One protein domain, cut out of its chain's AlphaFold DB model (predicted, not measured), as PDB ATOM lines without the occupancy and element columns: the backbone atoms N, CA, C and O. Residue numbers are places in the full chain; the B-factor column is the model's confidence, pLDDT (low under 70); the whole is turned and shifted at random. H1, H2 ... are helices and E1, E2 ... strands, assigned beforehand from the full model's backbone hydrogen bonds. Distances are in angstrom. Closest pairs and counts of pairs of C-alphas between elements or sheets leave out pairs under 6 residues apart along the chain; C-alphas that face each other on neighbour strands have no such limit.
ATOM      1  N   PRO A   6     -15.264  -3.073 -23.797       66.25
ATOM      2  CA  PRO A   6     -14.120  -3.895 -24.192       66.25
ATOM      3  C   PRO A   6     -13.725  -4.919 -23.120       66.25
ATOM      4  O   PRO A   6     -12.894  -5.788 -23.368       66.25
ATOM      5  N   ARG A   7     -14.300  -4.818 -21.917       72.12
ATOM      6  CA  ARG A   7     -13.965  -5.640 -20.756       72.12
ATOM      7  C   ARG A   7     -15.095  -6.606 -20.427       72.12
ATOM      8  O   ARG A   7     -16.276  -6.280 -20.572       72.12
ATOM      9  N   ALA A   8     -14.723  -7.779 -19.922       73.25
ATOM     10  CA  ALA A   8     -15.674  -8.723 -19.346       73.25
ATOM     11  C   ALA A   8     -16.481  -8.040 -18.227       73.25
ATOM     12  O   ALA A   8     -15.918  -7.300 -17.419       73.25
ATOM     13  N   GLY A   9     -17.795  -8.265 -18.195       80.50
ATOM     14  CA  GLY A   9     -18.690  -7.627 -17.225       80.50
ATOM     15  C   GLY A   9     -19.200  -6.234 -17.621       80.50
ATOM     16  O   GLY A   9     -19.999  -5.647 -16.891       80.50
ATOM     17  N   GLY A  10     -18.744  -5.663 -18.745       83.19
ATOM     18  CA  GLY A  10     -19.152  -4.317 -19.161       83.19
ATOM     19  C   GLY A  10     -20.649  -4.206 -19.472       83.19
ATOM     20  O   GLY A  10     -21.276  -3.198 -19.150       83.19
ATOM     21  N   VAL A  11     -21.249  -5.253 -20.049       88.38
ATOM     22  CA  VAL A  11     -22.692  -5.288 -20.357       88.38
ATOM     23  C   VAL A  11     -23.510  -5.179 -19.076       88.38
ATOM     24  O   VAL A  11     -24.422  -4.359 -18.988       88.38
ATOM     25  N   GLU A  12     -23.147  -5.961 -18.068       89.12
ATOM     26  CA  GLU A  12     -23.788  -5.988 -16.760       89.12
ATOM     27  C   GLU A  12     -23.647  -4.638 -16.052       89.12
ATOM     28  O   GLU A  12     -24.618  -4.137 -15.483       89.12
ATOM     29  N   GLN A  13     -22.473  -4.007 -16.132       87.25
ATOM     30  CA  GLN A  13     -22.241  -2.679 -15.559       87.25
ATOM     31  C   GLN A  13     -23.071  -1.592 -16.246       87.25
ATOM     32  O   GLN A  13     -23.710  -0.787 -15.563       87.25
ATOM     33  N   ALA A  14     -23.111  -1.584 -17.580       88.94
ATOM     34  CA  ALA A  14     -23.916  -0.636 -18.337       88.94
ATOM     35  C   ALA A  14     -25.411  -0.810 -18.043       88.94
ATOM     36  O   ALA A  14     -26.116   0.172 -17.797       88.94
ATOM     37  N   GLN A  15     -25.887  -2.058 -17.979       91.38
ATOM     38  CA  GLN A  15     -27.274  -2.357 -17.635       91.38
ATOM     39  C   GLN A  15     -27.609  -1.913 -16.205       91.38
ATOM     40  O   GLN A  15     -28.639  -1.274 -15.977       91.38
ATOM     41  N   ALA A  16     -26.733  -2.196 -15.237       90.44
ATOM     42  CA  ALA A  16     -26.914  -1.773 -13.851       90.44
ATOM     43  C   ALA A  16     -26.951  -0.241 -13.718       90.44
ATOM     44  O   ALA A  16     -27.766   0.292 -12.959       90.44
ATOM     45  N   ALA A  17     -26.121   0.475 -14.480       88.94
ATOM     46  CA  ALA A  17     -26.124   1.932 -14.513       88.94
ATOM     47  C   ALA A  17     -27.443   2.489 -15.069       88.94
ATOM     48  O   ALA A  17     -28.061   3.329 -14.416       88.94
ATOM     49  N   LEU A  18     -27.933   1.967 -16.201       91.06
ATOM     50  CA  LEU A  18     -29.228   2.358 -16.776       91.06
ATOM     51  C   LEU A  18     -30.382   2.135 -15.784       91.06
ATOM     52  O   LEU A  18     -31.203   3.029 -15.575       91.06
ATOM     53  N   VAL A  19     -30.415   0.979 -15.111       93.12
ATOM     54  CA  VAL A  19     -31.409   0.686 -14.062       93.12
ATOM     55  C   VAL A  19     -31.314   1.690 -12.914       93.12
ATOM     56  O   VAL A  19     -32.334   2.220 -12.469       93.12
ATOM     57  N   SER A  20     -30.102   1.974 -12.441       91.25
ATOM     58  CA  SER A  20     -29.868   2.929 -11.358       91.25
ATOM     59  C   SER A  20     -30.339   4.338 -11.727       91.25
ATOM     60  O   SER A  20     -31.066   4.964 -10.959       91.25
ATOM     61  N   TRP A  21     -30.014   4.826 -12.925       90.19
ATOM     62  CA  TRP A  21     -30.428   6.152 -13.393       90.19
ATOM     63  C   TRP A  21     -31.937   6.268 -13.592       90.19
ATOM     64  O   TRP A  21     -32.526   7.284 -13.222       90.19
ATOM     65  N   SER A  22     -32.580   5.224 -14.119       91.69
ATOM     66  CA  SER A  22     -34.041   5.181 -14.232       91.69
ATOM     67  C   SER A  22     -34.704   5.275 -12.850       91.69
ATOM     68  O   SER A  22     -35.575   6.123 -12.645       91.69
ATOM     69  N   ARG A  23     -34.204   4.525 -11.852       92.31
ATOM     70  CA  ARG A  23     -34.664   4.610 -10.449       92.31
ATOM     71  C   ARG A  23     -34.443   5.986  -9.815       92.31
ATOM     72  O   ARG A  23     -35.230   6.393  -8.969       92.31
ATOM     73  N   GLN A  24     -33.410   6.712 -10.237       90.81
ATOM     74  CA  GLN A  24     -33.135   8.090  -9.812       90.81
ATOM     75  C   GLN A  24     -33.993   9.139 -10.553       90.81
ATOM     76  O   GLN A  24     -33.798  10.339 -10.372       90.81
ATOM     77  N   GLY A  25     -34.935   8.721 -11.407       90.44
ATOM     78  CA  GLY A  25     -35.847   9.622 -12.115       90.44
ATOM     79  C   GLY A  25     -35.254  10.266 -13.371       90.44
ATOM     80  O   GLY A  25     -35.800  11.248 -13.885       90.44
ATOM     81  N   ARG A  26     -34.144   9.739 -13.909       89.44
ATOM     82  CA  ARG A  26     -33.549  10.226 -15.164       89.44
ATOM     83  C   ARG A  26     -34.424   9.829 -16.360       89.44
ATOM     84  O   ARG A  26     -34.199   8.818 -17.014       89.44
ATOM     85  N   ARG A  27     -35.420  10.668 -16.673       88.81
ATOM     86  CA  ARG A  27     -36.450  10.413 -17.706       88.81
ATOM     87  C   ARG A  27     -35.906  10.050 -19.091       88.81
ATOM     88  O   ARG A  27     -36.567   9.316 -19.814       88.81
ATOM     89  N   TRP A  28     -34.726  10.548 -19.464       87.50
ATOM     90  CA  TRP A  28     -34.111  10.258 -20.767       87.50
ATOM     91  C   TRP A  28     -33.737   8.779 -20.937       87.50
ATOM     92  O   TRP A  28     -33.637   8.313 -22.068       87.50
ATOM     93  N   VAL A  29     -33.548   8.048 -19.833       90.06
ATOM     94  CA  VAL A  29     -33.246   6.612 -19.857       90.06
ATOM     95  C   VAL A  29     -34.450   5.817 -20.365       90.06
ATOM     96  O   VAL A  29     -34.265   4.812 -21.045       90.06
ATOM     97  N   GLY A  30     -35.677   6.265 -20.078       91.56
ATOM     98  CA  GLY A  30     -36.885   5.497 -20.370       91.56
ATOM     99  C   GLY A  30     -36.896   4.158 -19.625       91.56
ATOM    100  O   GLY A  30     -36.555   4.104 -18.440       91.56
ATOM    101  N   ASP A  31     -37.281   3.092 -20.329       93.31
ATOM    102  CA  ASP A  31     -37.205   1.715 -19.839       93.31
ATOM    103  C   ASP A  31     -35.786   1.141 -20.050       93.31
ATOM    104  O   ASP A  31     -35.378   0.952 -21.200       93.31
ATOM    105  N   PRO A  32     -35.029   0.821 -18.980       92.12
ATOM    106  CA  PRO A  32     -33.718   0.186 -19.091       92.12
ATOM    107  C   PRO A  32     -33.725  -1.134 -19.874       92.12
ATOM    108  O   PRO A  32     -32.709  -1.472 -20.476       92.12
ATOM    109  N   ALA A  33     -34.831  -1.886 -19.882       92.88
ATOM    110  CA  ALA A  33     -34.933  -3.149 -20.618       92.88
ATOM    111  C   ALA A  33     -35.078  -2.949 -22.137       92.88
ATOM    112  O   ALA A  33     -34.762  -3.850 -22.911       92.88
ATOM    113  N   ALA A  34     -35.498  -1.760 -22.579       92.06
ATOM    114  CA  ALA A  34     -35.589  -1.414 -23.997       92.06
ATOM    115  C   ALA A  34     -34.221  -1.068 -24.620       92.06
ATOM    116  O   ALA A  34     -34.111  -0.905 -25.839       92.06
ATOM    117  N   TRP A  35     -33.166  -0.935 -23.811       90.88
ATOM    118  CA  TRP A  35     -31.818  -0.695 -24.310       90.88
ATOM    119  C   TRP A  35     -31.175  -1.990 -24.787       90.88
ATOM    120  O   TRP A  35     -30.915  -2.907 -24.017       90.88
ATOM    121  N   GLN A  36     -30.802  -2.025 -26.063       91.06
ATOM    122  CA  GLN A  36     -29.877  -3.036 -26.555       91.06
ATOM    123  C   GLN A  36     -28.451  -2.679 -26.111       91.06
ATOM    124  O   GLN A  36     -27.906  -1.667 -26.559       91.06
ATOM    125  N   VAL A  37     -27.848  -3.490 -25.246       90.19
ATOM    126  CA  VAL A  37     -26.464  -3.330 -24.771       90.19
ATOM    127  C   VAL A  37     -25.593  -4.385 -25.449       90.19
ATOM    128  O   VAL A  37     -25.842  -5.580 -25.309       90.19
ATOM    129  N   VAL A  38     -24.598  -3.958 -26.229       87.31
ATOM    130  CA  VAL A  38     -23.787  -4.855 -27.062       87.31
ATOM    131  C   VAL A  38     -22.315  -4.728 -26.699       87.31
ATOM    132  O   VAL A  38     -21.707  -3.674 -26.889       87.31
ATOM    133  N   ALA A  39     -21.723  -5.834 -26.239       86.19
ATOM    134  CA  ALA A  39     -20.277  -5.934 -26.098       86.19
ATOM    135  C   ALA A  39     -19.615  -5.887 -27.475       86.19
ATOM    136  O   ALA A  39     -19.781  -6.789 -28.298       86.19
ATOM    137  N   CYS A  40     -18.919  -4.788 -27.742       84.69
ATOM    138  CA  CYS A  40     -18.271  -4.535 -29.014       84.69
ATOM    139  C   CYS A  40     -17.049  -3.647 -28.780       84.69
ATOM    140  O   CYS A  40     -17.184  -2.559 -28.213       84.69
ATOM    141  N   ASP A  41     -15.880  -4.117 -29.202       84.69
ATOM    142  CA  ASP A  41     -14.664  -3.312 -29.281       84.69
ATOM    143  C   ASP A  41     -14.498  -2.702 -30.686       84.69
ATOM    144  O   ASP A  41     -15.297  -2.941 -31.592       84.69
ATOM    145  N   ALA A  42     -13.446  -1.903 -30.867       86.25
ATOM    146  CA  ALA A  42     -13.155  -1.206 -32.119       86.25
ATOM    147  C   ALA A  42     -12.777  -2.121 -33.303       86.25
ATOM    148  O   ALA A  42     -12.857  -1.686 -34.454       86.25
ATOM    149  N   GLN A  43     -12.328  -3.352 -33.039       85.88
ATOM    150  CA  GLN A  43     -11.914  -4.324 -34.058       85.88
ATOM    151  C   GLN A  43     -13.033  -5.301 -34.423       85.88
ATOM    152  O   GLN A  43     -12.942  -5.999 -35.431       85.88
ATOM    153  N   SER A  44     -14.104  -5.335 -33.634       84.31
ATOM    154  CA  SER A  44     -15.240  -6.200 -33.883       84.31
ATOM    155  C   SER A  44     -15.890  -5.898 -35.244       84.31
ATOM    156  O   SER A  44     -16.363  -4.775 -35.474       84.31
ATOM    157  N   PRO A  45     -16.025  -6.899 -36.137       82.50
ATOM    158  CA  PRO A  45     -16.715  -6.729 -37.420       82.50
ATOM    159  C   PRO A  45     -18.199  -6.381 -37.231       82.50
ATOM    160  O   PRO A  45     -18.846  -5.840 -38.129       82.50
ATOM    161  N   ARG A  46     -18.740  -6.630 -36.032       84.75
ATOM    162  CA  ARG A  46     -20.115  -6.305 -35.667       84.75
ATOM    163  C   ARG A  46     -20.386  -4.800 -35.676       84.75
ATOM    164  O   ARG A  46     -21.524  -4.418 -35.919       84.75
ATOM    165  N   LEU A  47     -19.377  -3.941 -35.480       82.81
ATOM    166  CA  LEU A  47     -19.567  -2.484 -35.566       82.81
ATOM    167  C   LEU A  47     -20.071  -2.046 -36.945       82.81
ATOM    168  O   LEU A  47     -20.956  -1.196 -37.020       82.81
ATOM    169  N   ALA A  48     -19.552  -2.645 -38.020       82.69
ATOM    170  CA  ALA A  48     -19.978  -2.330 -39.381       82.69
ATOM    171  C   ALA A  48     -21.437  -2.730 -39.624       82.69
ATOM    172  O   ALA A  48     -22.231  -1.947 -40.145       82.69
ATOM    173  N   GLN A  49     -21.812  -3.932 -39.178       86.44
ATOM    174  CA  GLN A  49     -23.188  -4.410 -39.278       86.44
ATOM    175  C   GLN A  49     -24.145  -3.492 -38.510       86.44
ATOM    176  O   GLN A  49     -25.141  -3.028 -39.064       86.44
ATOM    177  N   LEU A  50     -23.814  -3.182 -37.256       86.50
ATOM    178  CA  LEU A  50     -24.624  -2.311 -36.413       86.50
ATOM    179  C   LEU A  50     -24.798  -0.921 -37.034       86.50
ATOM    180  O   LEU A  50     -25.886  -0.356 -36.938       86.50
ATOM    181  N   ALA A  51     -23.761  -0.365 -37.674       82.50
ATOM    182  CA  ALA A  51     -23.804   0.977 -38.271       82.50
ATOM    183  C   ALA A  51     -24.877   1.096 -39.362       82.50
ATOM    184  O   ALA A  51     -25.489   2.150 -39.515       82.50
ATOM    185  N   SER A  52     -25.159  -0.002 -40.070       80.19
ATOM    186  CA  SER A  52     -26.209  -0.053 -41.093       80.19
ATOM    187  C   SER A  52     -27.630  -0.222 -40.542       80.19
ATOM    188  O   SER A  52     -28.595   0.096 -41.236       80.19
ATOM    189  N   GLN A  53     -27.775  -0.718 -39.311       84.62
ATOM    190  CA  GLN A  53     -29.064  -1.120 -38.737       84.62
ATOM    191  C   GLN A  53     -29.583  -0.106 -37.717       84.62
ATOM    192  O   GLN A  53     -30.775   0.192 -37.672       84.62
ATOM    193  N   GLU A  54     -28.681   0.465 -36.924       84.88
ATOM    194  CA  GLU A  54     -29.031   1.274 -35.768       84.88
ATOM    195  C   GLU A  54     -28.609   2.728 -35.967       84.88
ATOM    196  O   GLU A  54     -27.440   3.028 -36.189       84.88
ATOM    197  N   LYS A  55     -29.552   3.666 -35.820       82.00
ATOM    198  CA  LYS A  55     -29.282   5.109 -35.993       82.00
ATOM    199  C   LYS A  55     -28.964   5.849 -34.691       82.00
ATOM    200  O   LYS A  55     -28.510   6.988 -34.734       82.00
ATOM    201  N   ARG A  56     -29.252   5.249 -33.527       86.94
ATOM    202  CA  ARG A  56     -29.148   5.903 -32.205       86.94
ATOM    203  C   ARG A  56     -28.272   5.108 -31.250       86.94
ATOM    204  O   ARG A  56     -28.673   4.059 -30.736       86.94
ATOM    205  N   TRP A  57     -27.063   5.614 -31.041       91.19
ATOM    206  CA  TRP A  57     -26.034   4.923 -30.279       91.19
ATOM    207  C   TRP A  57     -25.657   5.696 -29.027       91.19
ATOM    208  O   TRP A  57     -25.672   6.927 -28.981       91.19
ATOM    209  N   ALA A  58     -25.261   4.930 -28.030       91.94
ATOM    210  CA  ALA A  58     -24.544   5.370 -26.868       91.94
ATOM    211  C   ALA A  58     -23.198   4.640 -26.836       91.94
ATOM    212  O   ALA A  58     -23.144   3.437 -27.077       91.94
ATOM    213  N   LEU A  59     -22.128   5.365 -26.554       92.38
ATOM    214  CA  LEU A  59     -20.814   4.831 -26.252       92.38
ATOM    215  C   LEU A  59     -20.682   4.731 -24.739       92.38
ATOM    216  O   LEU A  59     -20.814   5.739 -24.045       92.38
ATOM    217  N   TRP A  60     -20.410   3.539 -24.230       90.88
ATOM    218  CA  TRP A  60     -19.962   3.386 -22.862       90.88
ATOM    219  C   TRP A  60     -18.472   3.715 -22.770       90.88
ATOM    220  O   TRP A  60     -17.646   3.250 -23.555       90.88
ATOM    221  N   VAL A  61     -18.151   4.600 -21.837       88.19
ATOM    222  CA  VAL A  61     -16.819   5.145 -21.623       88.19
ATOM    223  C   VAL A  61     -16.346   4.643 -20.275       88.19
ATOM    224  O   VAL A  61     -16.796   5.101 -19.221       88.19
ATOM    225  N   GLU A  62     -15.414   3.699 -20.325       83.94
ATOM    226  CA  GLU A  62     -14.678   3.294 -19.142       83.94
ATOM    227  C   GLU A  62     -13.871   4.470 -18.606       83.94
ATOM    228  O   GLU A  62     -13.306   5.279 -19.345       83.94
ATOM    229  N   ILE A  63     -13.799   4.560 -17.285       76.38
ATOM    230  CA  ILE A  63     -13.104   5.660 -16.619       76.38
ATOM    231  C   ILE A  63     -11.734   5.198 -16.066       76.38
ATOM    232  O   ILE A  63     -10.977   5.966 -15.478       76.38
ATOM    233  N   GLY A  64     -11.343   3.942 -16.291       73.88
ATOM    234  CA  GLY A  64     -10.004   3.426 -15.973       73.88
ATOM    235  C   GLY A  64      -8.883   3.968 -16.877       73.88
ATOM    236  O   GLY A  64      -9.125   4.761 -17.783       73.88
ATOM    237  N   GLY A  65      -7.644   3.517 -16.633       70.25
ATOM    238  CA  GLY A  65      -6.430   4.014 -17.305       70.25
ATOM    239  C   GLY A  65      -6.451   3.950 -18.838       70.25
ATOM    240  O   GLY A  65      -5.934   4.854 -19.485       70.25
ATOM    241  N   ASP A  66      -7.127   2.954 -19.415       82.19
ATOM    242  CA  ASP A  66      -7.220   2.781 -20.872       82.19
ATOM    243  C   ASP A  66      -8.560   3.233 -21.469       82.19
ATOM    244  O   ASP A  66      -8.716   3.246 -22.688       82.19
ATOM    245  N   GLY A  67      -9.522   3.656 -20.643       82.06
ATOM    246  CA  GLY A  67     -10.902   3.867 -21.087       82.06
ATOM    247  C   GLY A  67     -11.064   4.984 -22.121       82.06
ATOM    248  O   GLY A  67     -11.856   4.860 -23.053       82.06
ATOM    249  N   PHE A  68     -10.238   6.035 -22.045       85.56
ATOM    250  CA  PHE A  68     -10.180   7.059 -23.093       85.56
ATOM    251  C   PHE A  68      -9.707   6.481 -24.432       85.56
ATOM    252  O   PHE A  68     -10.302   6.757 -25.469       85.56
ATOM    253  N   ARG A  69      -8.638   5.675 -24.417       88.25
ATOM    254  CA  ARG A  69      -8.059   5.078 -25.628       88.25
ATOM    255  C   ARG A  69      -9.040   4.104 -26.270       88.25
ATOM    256  O   ARG A  69      -9.219   4.120 -27.483       88.25
ATOM    257  N   GLU A  70      -9.690   3.284 -25.453       88.75
ATOM    258  CA  GLU A  70     -10.727   2.353 -25.893       88.75
ATOM    259  C   GLU A  70     -11.906   3.104 -26.532       88.75
ATOM    260  O   GLU A  70     -12.283   2.803 -27.665       88.75
ATOM    261  N   ALA A  71     -12.427   4.137 -25.863       90.62
ATOM    262  CA  ALA A  71     -13.507   4.974 -26.383       90.62
ATOM    263  C   ALA A  71     -13.119   5.675 -27.697       90.62
ATOM    264  O   ALA A  71     -13.888   5.660 -28.659       90.62
ATOM    265  N   PHE A  72     -11.909   6.232 -27.769       91.81
ATOM    266  CA  PHE A  72     -11.372   6.860 -28.975       91.81
ATOM    267  C   PHE A  72     -11.313   5.880 -30.154       91.81
ATOM    268  O   PHE A  72     -11.788   6.194 -31.245       91.81
ATOM    269  N   ASN A  73     -10.793   4.671 -29.930       92.31
ATOM    270  CA  ASN A  73     -10.710   3.640 -30.964       92.31
ATOM    271  C   ASN A  73     -12.103   3.232 -31.465       92.31
ATOM    272  O   ASN A  73     -12.292   3.023 -32.665       92.31
ATOM    273  N   VAL A  74     -13.093   3.145 -30.568       92.06
ATOM    274  CA  VAL A  74     -14.478   2.856 -30.962       92.06
ATOM    275  C   VAL A  74     -15.050   3.997 -31.801       92.06
ATOM    276  O   VAL A  74     -15.620   3.721 -32.850       92.06
ATOM    277  N   LEU A  75     -14.858   5.264 -31.422       92.94
ATOM    278  CA  LEU A  75     -15.315   6.413 -32.221       92.94
ATOM    279  C   LEU A  75     -14.685   6.434 -33.621       92.94
ATOM    280  O   LEU A  75     -15.386   6.639 -34.614       92.94
ATOM    281  N   GLN A  76     -13.387   6.139 -33.717       93.56
ATOM    282  CA  GLN A  76     -12.700   6.004 -35.001       93.56
ATOM    283  C   GLN A  76     -13.327   4.891 -35.855       93.56
ATOM    284  O   GLN A  76     -13.592   5.083 -37.046       93.56
ATOM    285  N   ALA A  77     -13.598   3.729 -35.253       91.75
ATOM    286  CA  ALA A  77     -14.228   2.608 -35.937       91.75
ATOM    287  C   ALA A  77     -15.672   2.926 -36.360       91.75
ATOM    288  O   ALA A  77     -16.060   2.590 -37.478       91.75
ATOM    289  N   VAL A  78     -16.450   3.613 -35.521       90.50
ATOM    290  CA  VAL A  78     -17.800   4.098 -35.849       90.50
ATOM    291  C   VAL A  78     -17.747   4.984 -37.087       90.50
ATOM    292  O   VAL A  78     -18.454   4.720 -38.060       90.50
ATOM    293  N   ARG A  79     -16.862   5.988 -37.097       91.88
ATOM    294  CA  ARG A  79     -16.743   6.918 -38.223       91.88
ATOM    295  C   ARG A  79     -16.325   6.221 -39.513       91.88
ATOM    296  O   ARG A  79     -16.895   6.506 -40.569       91.88
ATOM    297  N   ARG A  80     -15.359   5.301 -39.425       92.00
ATOM    298  CA  ARG A  80     -14.869   4.503 -40.560       92.00
ATOM    299  C   ARG A  80     -15.968   3.641 -41.180       92.00
ATOM    300  O   ARG A  80     -15.980   3.465 -42.390       92.00
ATOM    301  N   ASN A  81     -16.888   3.131 -40.364       89.75
ATOM    302  CA  ASN A  81     -17.982   2.269 -40.808       89.75
ATOM    303  C   ASN A  81     -19.276   3.031 -41.156       89.75
ATOM    304  O   ASN A  81     -20.309   2.401 -41.364       89.75
ATOM    305  N   GLY A  82     -19.250   4.368 -41.210       88.31
ATOM    306  CA  GLY A  82     -20.438   5.169 -41.534       88.31
ATOM    307  C   GLY A  82     -21.509   5.164 -40.439       88.31
ATOM    308  O   GLY A  82     -22.690   5.314 -40.738       88.31
ATOM    309  N   GLY A  83     -21.107   4.966 -39.181       88.75
ATOM    310  CA  GLY A  83     -22.007   5.024 -38.034       88.75
ATOM    311  C   GLY A  83     -22.523   6.439 -37.730       88.75
ATOM    312  O   GLY A  83     -22.268   7.388 -38.477       88.75
ATOM    313  N   PRO A  84     -23.284   6.607 -36.638       90.75
ATOM    314  CA  PRO A  84     -24.004   7.847 -36.375       90.75
ATOM    315  C   PRO A  84     -23.082   9.040 -36.095       90.75
ATOM    316  O   PRO A  84     -22.102   8.936 -35.362       90.75
ATOM    317  N   GLN A  85     -23.482  10.211 -36.597       91.88
ATOM    318  CA  GLN A  85     -22.834  11.502 -36.325       91.88
ATOM    319  C   GLN A  85     -23.188  12.085 -34.953       91.88
ATOM    320  O   GLN A  85     -22.631  13.096 -34.553       91.88
ATOM    321  N   ARG A  86     -24.132  11.482 -34.225       93.44
ATOM    322  CA  ARG A  86     -24.510  11.908 -32.878       93.44
ATOM    323  C   ARG A  86     -24.646  10.704 -31.972       93.44
ATOM    324  O   ARG A  86     -25.390   9.773 -32.280       93.44
ATOM    325  N   MET A  87     -23.946  10.744 -30.848       93.69
ATOM    326  CA  MET A  87     -23.883   9.644 -29.896       93.69
ATOM    327  C   MET A  87     -24.022  10.165 -28.473       93.69
ATOM    328  O   MET A  87     -23.597  11.273 -28.166       93.69
ATOM    329  N   LEU A  88     -24.591   9.354 -27.588       92.56
ATOM    330  CA  LEU A  88     -24.523   9.610 -26.150       92.56
ATOM    331  C   LEU A  88     -23.217   9.033 -25.596       92.56
ATOM    332  O   LEU A  88     -22.821   7.951 -26.006       92.56
ATOM    333  N   ALA A  89     -22.568   9.702 -24.650       91.25
ATOM    334  CA  ALA A  89     -21.530   9.096 -23.822       91.25
ATOM    335  C   ALA A  89     -22.138   8.709 -22.471       91.25
ATOM    336  O   ALA A  89     -22.643   9.565 -21.743       91.25
ATOM    337  N   LEU A  90     -22.087   7.416 -22.162       89.19
ATOM    338  CA  LEU A  90     -22.492   6.830 -20.888       89.19
ATOM    339  C   LEU A  90     -21.244   6.417 -20.126       89.19
ATOM    340  O   LEU A  90     -20.260   6.008 -20.732       89.19
ATOM    341  N   HIS A  91     -21.272   6.503 -18.805       85.75
ATOM    342  CA  HIS A  91     -20.120   6.142 -17.996       85.75
ATOM    343  C   HIS A  91     -20.545   5.718 -16.583       85.75
ATOM    344  O   HIS A  91     -21.611   6.135 -16.127       85.75
ATOM    345  N   PRO A  92     -19.727   4.949 -15.845       78.88
ATOM    346  CA  PRO A  92     -19.988   4.660 -14.435       78.88
ATOM    347  C   PRO A  92     -20.117   5.943 -13.591       78.88
ATOM    348  O   PRO A  92     -19.464   6.940 -13.911       78.88
ATOM    349  N   PRO A  93     -20.878   5.953 -12.479       72.38
ATOM    350  CA  PRO A  93     -20.903   7.092 -11.560       72.38
ATOM    351  C   PRO A  93     -19.489   7.451 -11.081       72.38
ATOM    352  O   PRO A  93     -18.757   6.589 -10.599       72.38
ATOM    353  N   VAL A  94     -19.095   8.720 -11.203       69.94
ATOM    354  CA  VAL A  94     -17.763   9.186 -10.788       69.94
ATOM    355  C   VAL A  94     -17.817  10.529 -10.081       69.94
ATOM    356  O   VAL A  94     -18.583  11.409 -10.459       69.94
ATOM    357  N   ALA A  95     -16.953  10.693  -9.074       61.00
ATOM    358  CA  ALA A  95     -16.903  11.890  -8.236       61.00
ATOM    359  C   ALA A  95     -16.428  13.146  -8.994       61.00
ATOM    360  O   ALA A  95     -16.962  14.228  -8.772       61.00
ATOM    361  N   SER A  96     -15.454  13.027  -9.907       59.78
ATOM    362  CA  SER A  96     -15.083  14.103 -10.843       59.78
ATOM    363  C   SER A  96     -14.116  13.604 -11.916       59.78
ATOM    364  O   SER A  96     -12.948  13.340 -11.634       59.78
ATOM    365  N   ARG A  97     -14.590  13.470 -13.160       69.56
ATOM    366  CA  ARG A  97     -13.766  13.134 -14.343       69.56
ATOM    367  C   ARG A  97     -14.134  13.987 -15.563       69.56
ATOM    368  O   ARG A  97     -13.944  13.565 -16.701       69.56
ATOM    369  N   ARG A  98     -14.639  15.206 -15.320       74.56
ATOM    370  CA  ARG A  98     -15.069  16.154 -16.366       74.56
ATOM    371  C   ARG A  98     -13.990  16.379 -17.428       74.56
ATOM    372  O   ARG A  98     -14.317  16.419 -18.600       74.56
ATOM    373  N   GLY A  99     -12.711  16.429 -17.042       82.44
ATOM    374  CA  GLY A  99     -11.600  16.595 -17.988       82.44
ATOM    375  C   GLY A  99     -11.503  15.484 -19.041       82.44
ATOM    376  O   GLY A  99     -11.370  15.783 -20.219       82.44
ATOM    377  N   LEU A 100     -11.641  14.210 -18.651       83.44
ATOM    378  CA  LEU A 100     -11.582  13.086 -19.598       83.44
ATOM    379  C   LEU A 100     -12.755  13.128 -20.579       83.44
ATOM    380  O   LEU A 100     -12.558  12.958 -21.781       83.44
ATOM    381  N   LEU A 101     -13.964  13.366 -20.067       86.62
ATOM    382  CA  LEU A 101     -15.174  13.419 -20.884       86.62
ATOM    383  C   LEU A 101     -15.151  14.620 -21.835       86.62
ATOM    384  O   LEU A 101     -15.442  14.449 -23.013       86.62
ATOM    385  N   ASN A 102     -14.710  15.791 -21.368       88.62
ATOM    386  CA  ASN A 102     -14.539  16.976 -22.210       88.62
ATOM    387  C   ASN A 102     -13.523  16.724 -23.330       88.62
ATOM    388  O   ASN A 102     -13.811  17.014 -24.488       88.62
ATOM    389  N   ASN A 103     -12.372  16.124 -23.004       89.38
ATOM    390  CA  ASN A 103     -11.360  15.776 -24.002       89.38
ATOM    391  C   ASN A 103     -11.920  14.790 -25.033       89.38
ATOM    392  O   ASN A 103     -11.659  14.924 -26.226       89.38
ATOM    393  N   LEU A 104     -12.711  13.807 -24.593       90.88
ATOM    394  CA  LEU A 104     -13.331  12.842 -25.495       90.88
ATOM    395  C   LEU A 104     -14.381  13.505 -26.396       90.88
ATOM    396  O   LEU A 104     -14.416  13.208 -27.586       90.88
ATOM    397  N   GLN A 105     -15.199  14.418 -25.865       93.38
ATOM    398  CA  GLN A 105     -16.163  15.187 -26.657       93.38
ATOM    399  C   GLN A 105     -15.471  16.062 -27.702       93.38
ATOM    400  O   GLN A 105     -15.877  16.060 -28.863       93.38
ATOM    401  N   GLN A 106     -14.413  16.770 -27.303       93.44
ATOM    402  CA  GLN A 106     -13.628  17.603 -28.207       93.44
ATOM    403  C   GLN A 106     -13.015  16.760 -29.330       93.44
ATOM    404  O   GLN A 106     -13.233  17.050 -30.503       93.44
ATOM    405  N   MET A 107     -12.345  15.656 -28.987       94.12
ATOM    406  CA  MET A 107     -11.751  14.750 -29.972       94.12
ATOM    407  C   MET A 107     -12.793  14.104 -30.887       94.12
ATOM    408  O   MET A 107     -12.551  13.978 -32.086       94.12
ATOM    409  N   ALA A 108     -13.956  13.711 -30.357       95.25
ATOM    410  CA  ALA A 108     -15.044  13.157 -31.161       95.25
ATOM    411  C   ALA A 108     -15.500  14.142 -32.245       95.25
ATOM    412  O   ALA A 108     -15.684  13.755 -33.402       95.25
ATOM    413  N   ARG A 109     -15.618  15.424 -31.882       96.19
ATOM    414  CA  ARG A 109     -16.009  16.484 -32.807       96.19
ATOM    415  C   ARG A 109     -14.905  16.779 -33.820       96.19
ATOM    416  O   ARG A 109     -15.169  16.766 -35.017       96.19
ATOM    417  N   GLU A 110     -13.686  17.032 -33.353       95.88
ATOM    418  CA  GLU A 110     -12.578  17.514 -34.188       95.88
ATOM    419  C   GLU A 110     -12.012  16.433 -35.115       95.88
ATOM    420  O   GLU A 110     -11.737  16.708 -36.281       95.88
ATOM    421  N   ALA A 111     -11.855  15.200 -34.626       94.00
ATOM    422  CA  ALA A 111     -11.233  14.127 -35.400       94.00
ATOM    423  C   ALA A 111     -12.240  13.317 -36.229       94.00
ATOM    424  O   ALA A 111     -11.867  12.744 -37.253       94.00
ATOM    425  N   PHE A 112     -13.500  13.229 -35.785       94.56
ATOM    426  CA  PHE A 112     -14.468  12.291 -36.358       94.56
ATOM    427  C   PHE A 112     -15.776  12.928 -36.832       94.56
ATOM    428  O   PHE A 112     -16.567  12.220 -37.453       94.56
ATOM    429  N   ASP A 113     -15.999  14.228 -36.602       95.19
ATOM    430  CA  ASP A 113     -17.278  14.905 -36.882       95.19
ATOM    431  C   ASP A 113     -18.467  14.206 -36.186       95.19
ATOM    432  O   ASP A 113     -19.557  14.070 -36.739       95.19
ATOM    433  N   ILE A 114     -18.235  13.720 -34.960       95.31
ATOM    434  CA  ILE A 114     -19.251  13.091 -34.111       95.31
ATOM    435  C   ILE A 114     -19.609  14.038 -32.960       95.31
ATOM    436  O   ILE A 114     -18.773  14.379 -32.124       95.31
ATOM    437  N   ASP A 115     -20.886  14.400 -32.870       95.19
ATOM    438  CA  ASP A 115     -21.479  15.088 -31.728       95.19
ATOM    439  C   ASP A 115     -21.645  14.098 -30.565       95.19
ATOM    440  O   ASP A 115     -22.640  13.365 -30.477       95.19
ATOM    441  N   LEU A 116     -20.668  14.065 -29.657       94.12
ATOM    442  CA  LEU A 116     -20.737  13.245 -28.452       94.12
ATOM    443  C   LEU A 116     -21.422  14.015 -27.315       94.12
ATOM    444  O   LEU A 116     -20.892  14.992 -26.788       94.12
ATOM    445  N   LEU A 117     -22.607  13.564 -26.917       91.50
ATOM    446  CA  LEU A 117     -23.408  14.144 -25.842       91.50
ATOM    447  C   LEU A 117     -23.142  13.395 -24.539       91.50
ATOM    448  O   LEU A 117     -23.620  12.278 -24.345       91.50
ATOM    449  N   VAL A 118     -22.393  14.010 -23.630       86.62
ATOM    450  CA  VAL A 118     -22.172  13.452 -22.293       86.62
ATOM    451  C   VAL A 118     -23.407  13.693 -21.439       86.62
ATOM    452  O   VAL A 118     -23.796  14.835 -21.192       86.62
ATOM    453  N   LEU A 119     -24.016  12.605 -20.977       77.56
ATOM    454  CA  LEU A 119     -25.106  12.668 -20.016       77.56
ATOM    455  C   LEU A 119     -24.518  12.449 -18.627       77.56
ATOM    456  O   LEU A 119     -24.096  11.346 -18.291       77.56
TER     457      LEU A 119
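This is residues 6 to 119 of the 121 residues of an uncharacterized protein of Halomonadaceae bacterium (UniProt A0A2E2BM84). Two helices, H3 and H4, lie side by side over one face of a small parallel sheet, while H1 grazes the sheet and H2 meets one end of H3. A long stretch with no named element, residues 24 to 45, links H1 to H2. The printed part has 114 residues, with four named helices and three named strands that follow each other along the chain as H1 H2 E1 H3 E2 H4 E3; the sheet order is E1 E2 E3, and the class is mixed, helices and strands. It is compact, with a radius of gyration of the C-alphas of 13.4 A and spans of 36 by 31 by 26 A.

Find C-alpha 10 at (-19.152, -4.317, -19.161); from there H1 runs 19.9 A to residue 23. Next come H2, residues 46 to 53, and E1, residues 57 to 60. H3, residues 67 to 80, covers 19.9 A, and E2, residues 86 to 90, 13.2 A. H4, residues 98 to 112, covers 20.4 A; E3, residues 115 to 118, ends at C-alpha 118, (-22.172, 13.452, -22.293).

Look first at inner strand E2: N 88 is 3.0 A from O 57 of E1, and N 89 is 2.8 A from O 117 of E3, within hydrogen-bond range. E1, H3, E2 and E2, H4, E3 are strand-helix-strand units, a helix between parallel neighbours, with right-handed crossovers. H4 is over E3 at a height over the sheet of 7.9 A, its closest C-alphas being those of Gln 105 and Leu 116, 5.3 A. H3 and H4, on the same face, touch at Arg 79 and Phe 112, C-alphas 6.1 A apart, with a shallow tilt of 21 degrees. H2 touches residues 77 to 78 of H3, closest at the C-alphas of Leu 47 and Val 78, 6.8 A. H1, apart from H3, only grazes the sheet with residues 10 to 18. In H1, H3 and H4 every O i to N i+4 pair is within hydrogen-bond range; in H2, 2 of 4 are.

The C-alphas of Ser 52 and Ala 95 are farthest apart, 36.2 A. The printed part has no cut; the link from H1 to H2 is long. Look for pLDDT under 70 at residue 6 and residues 94 to 97.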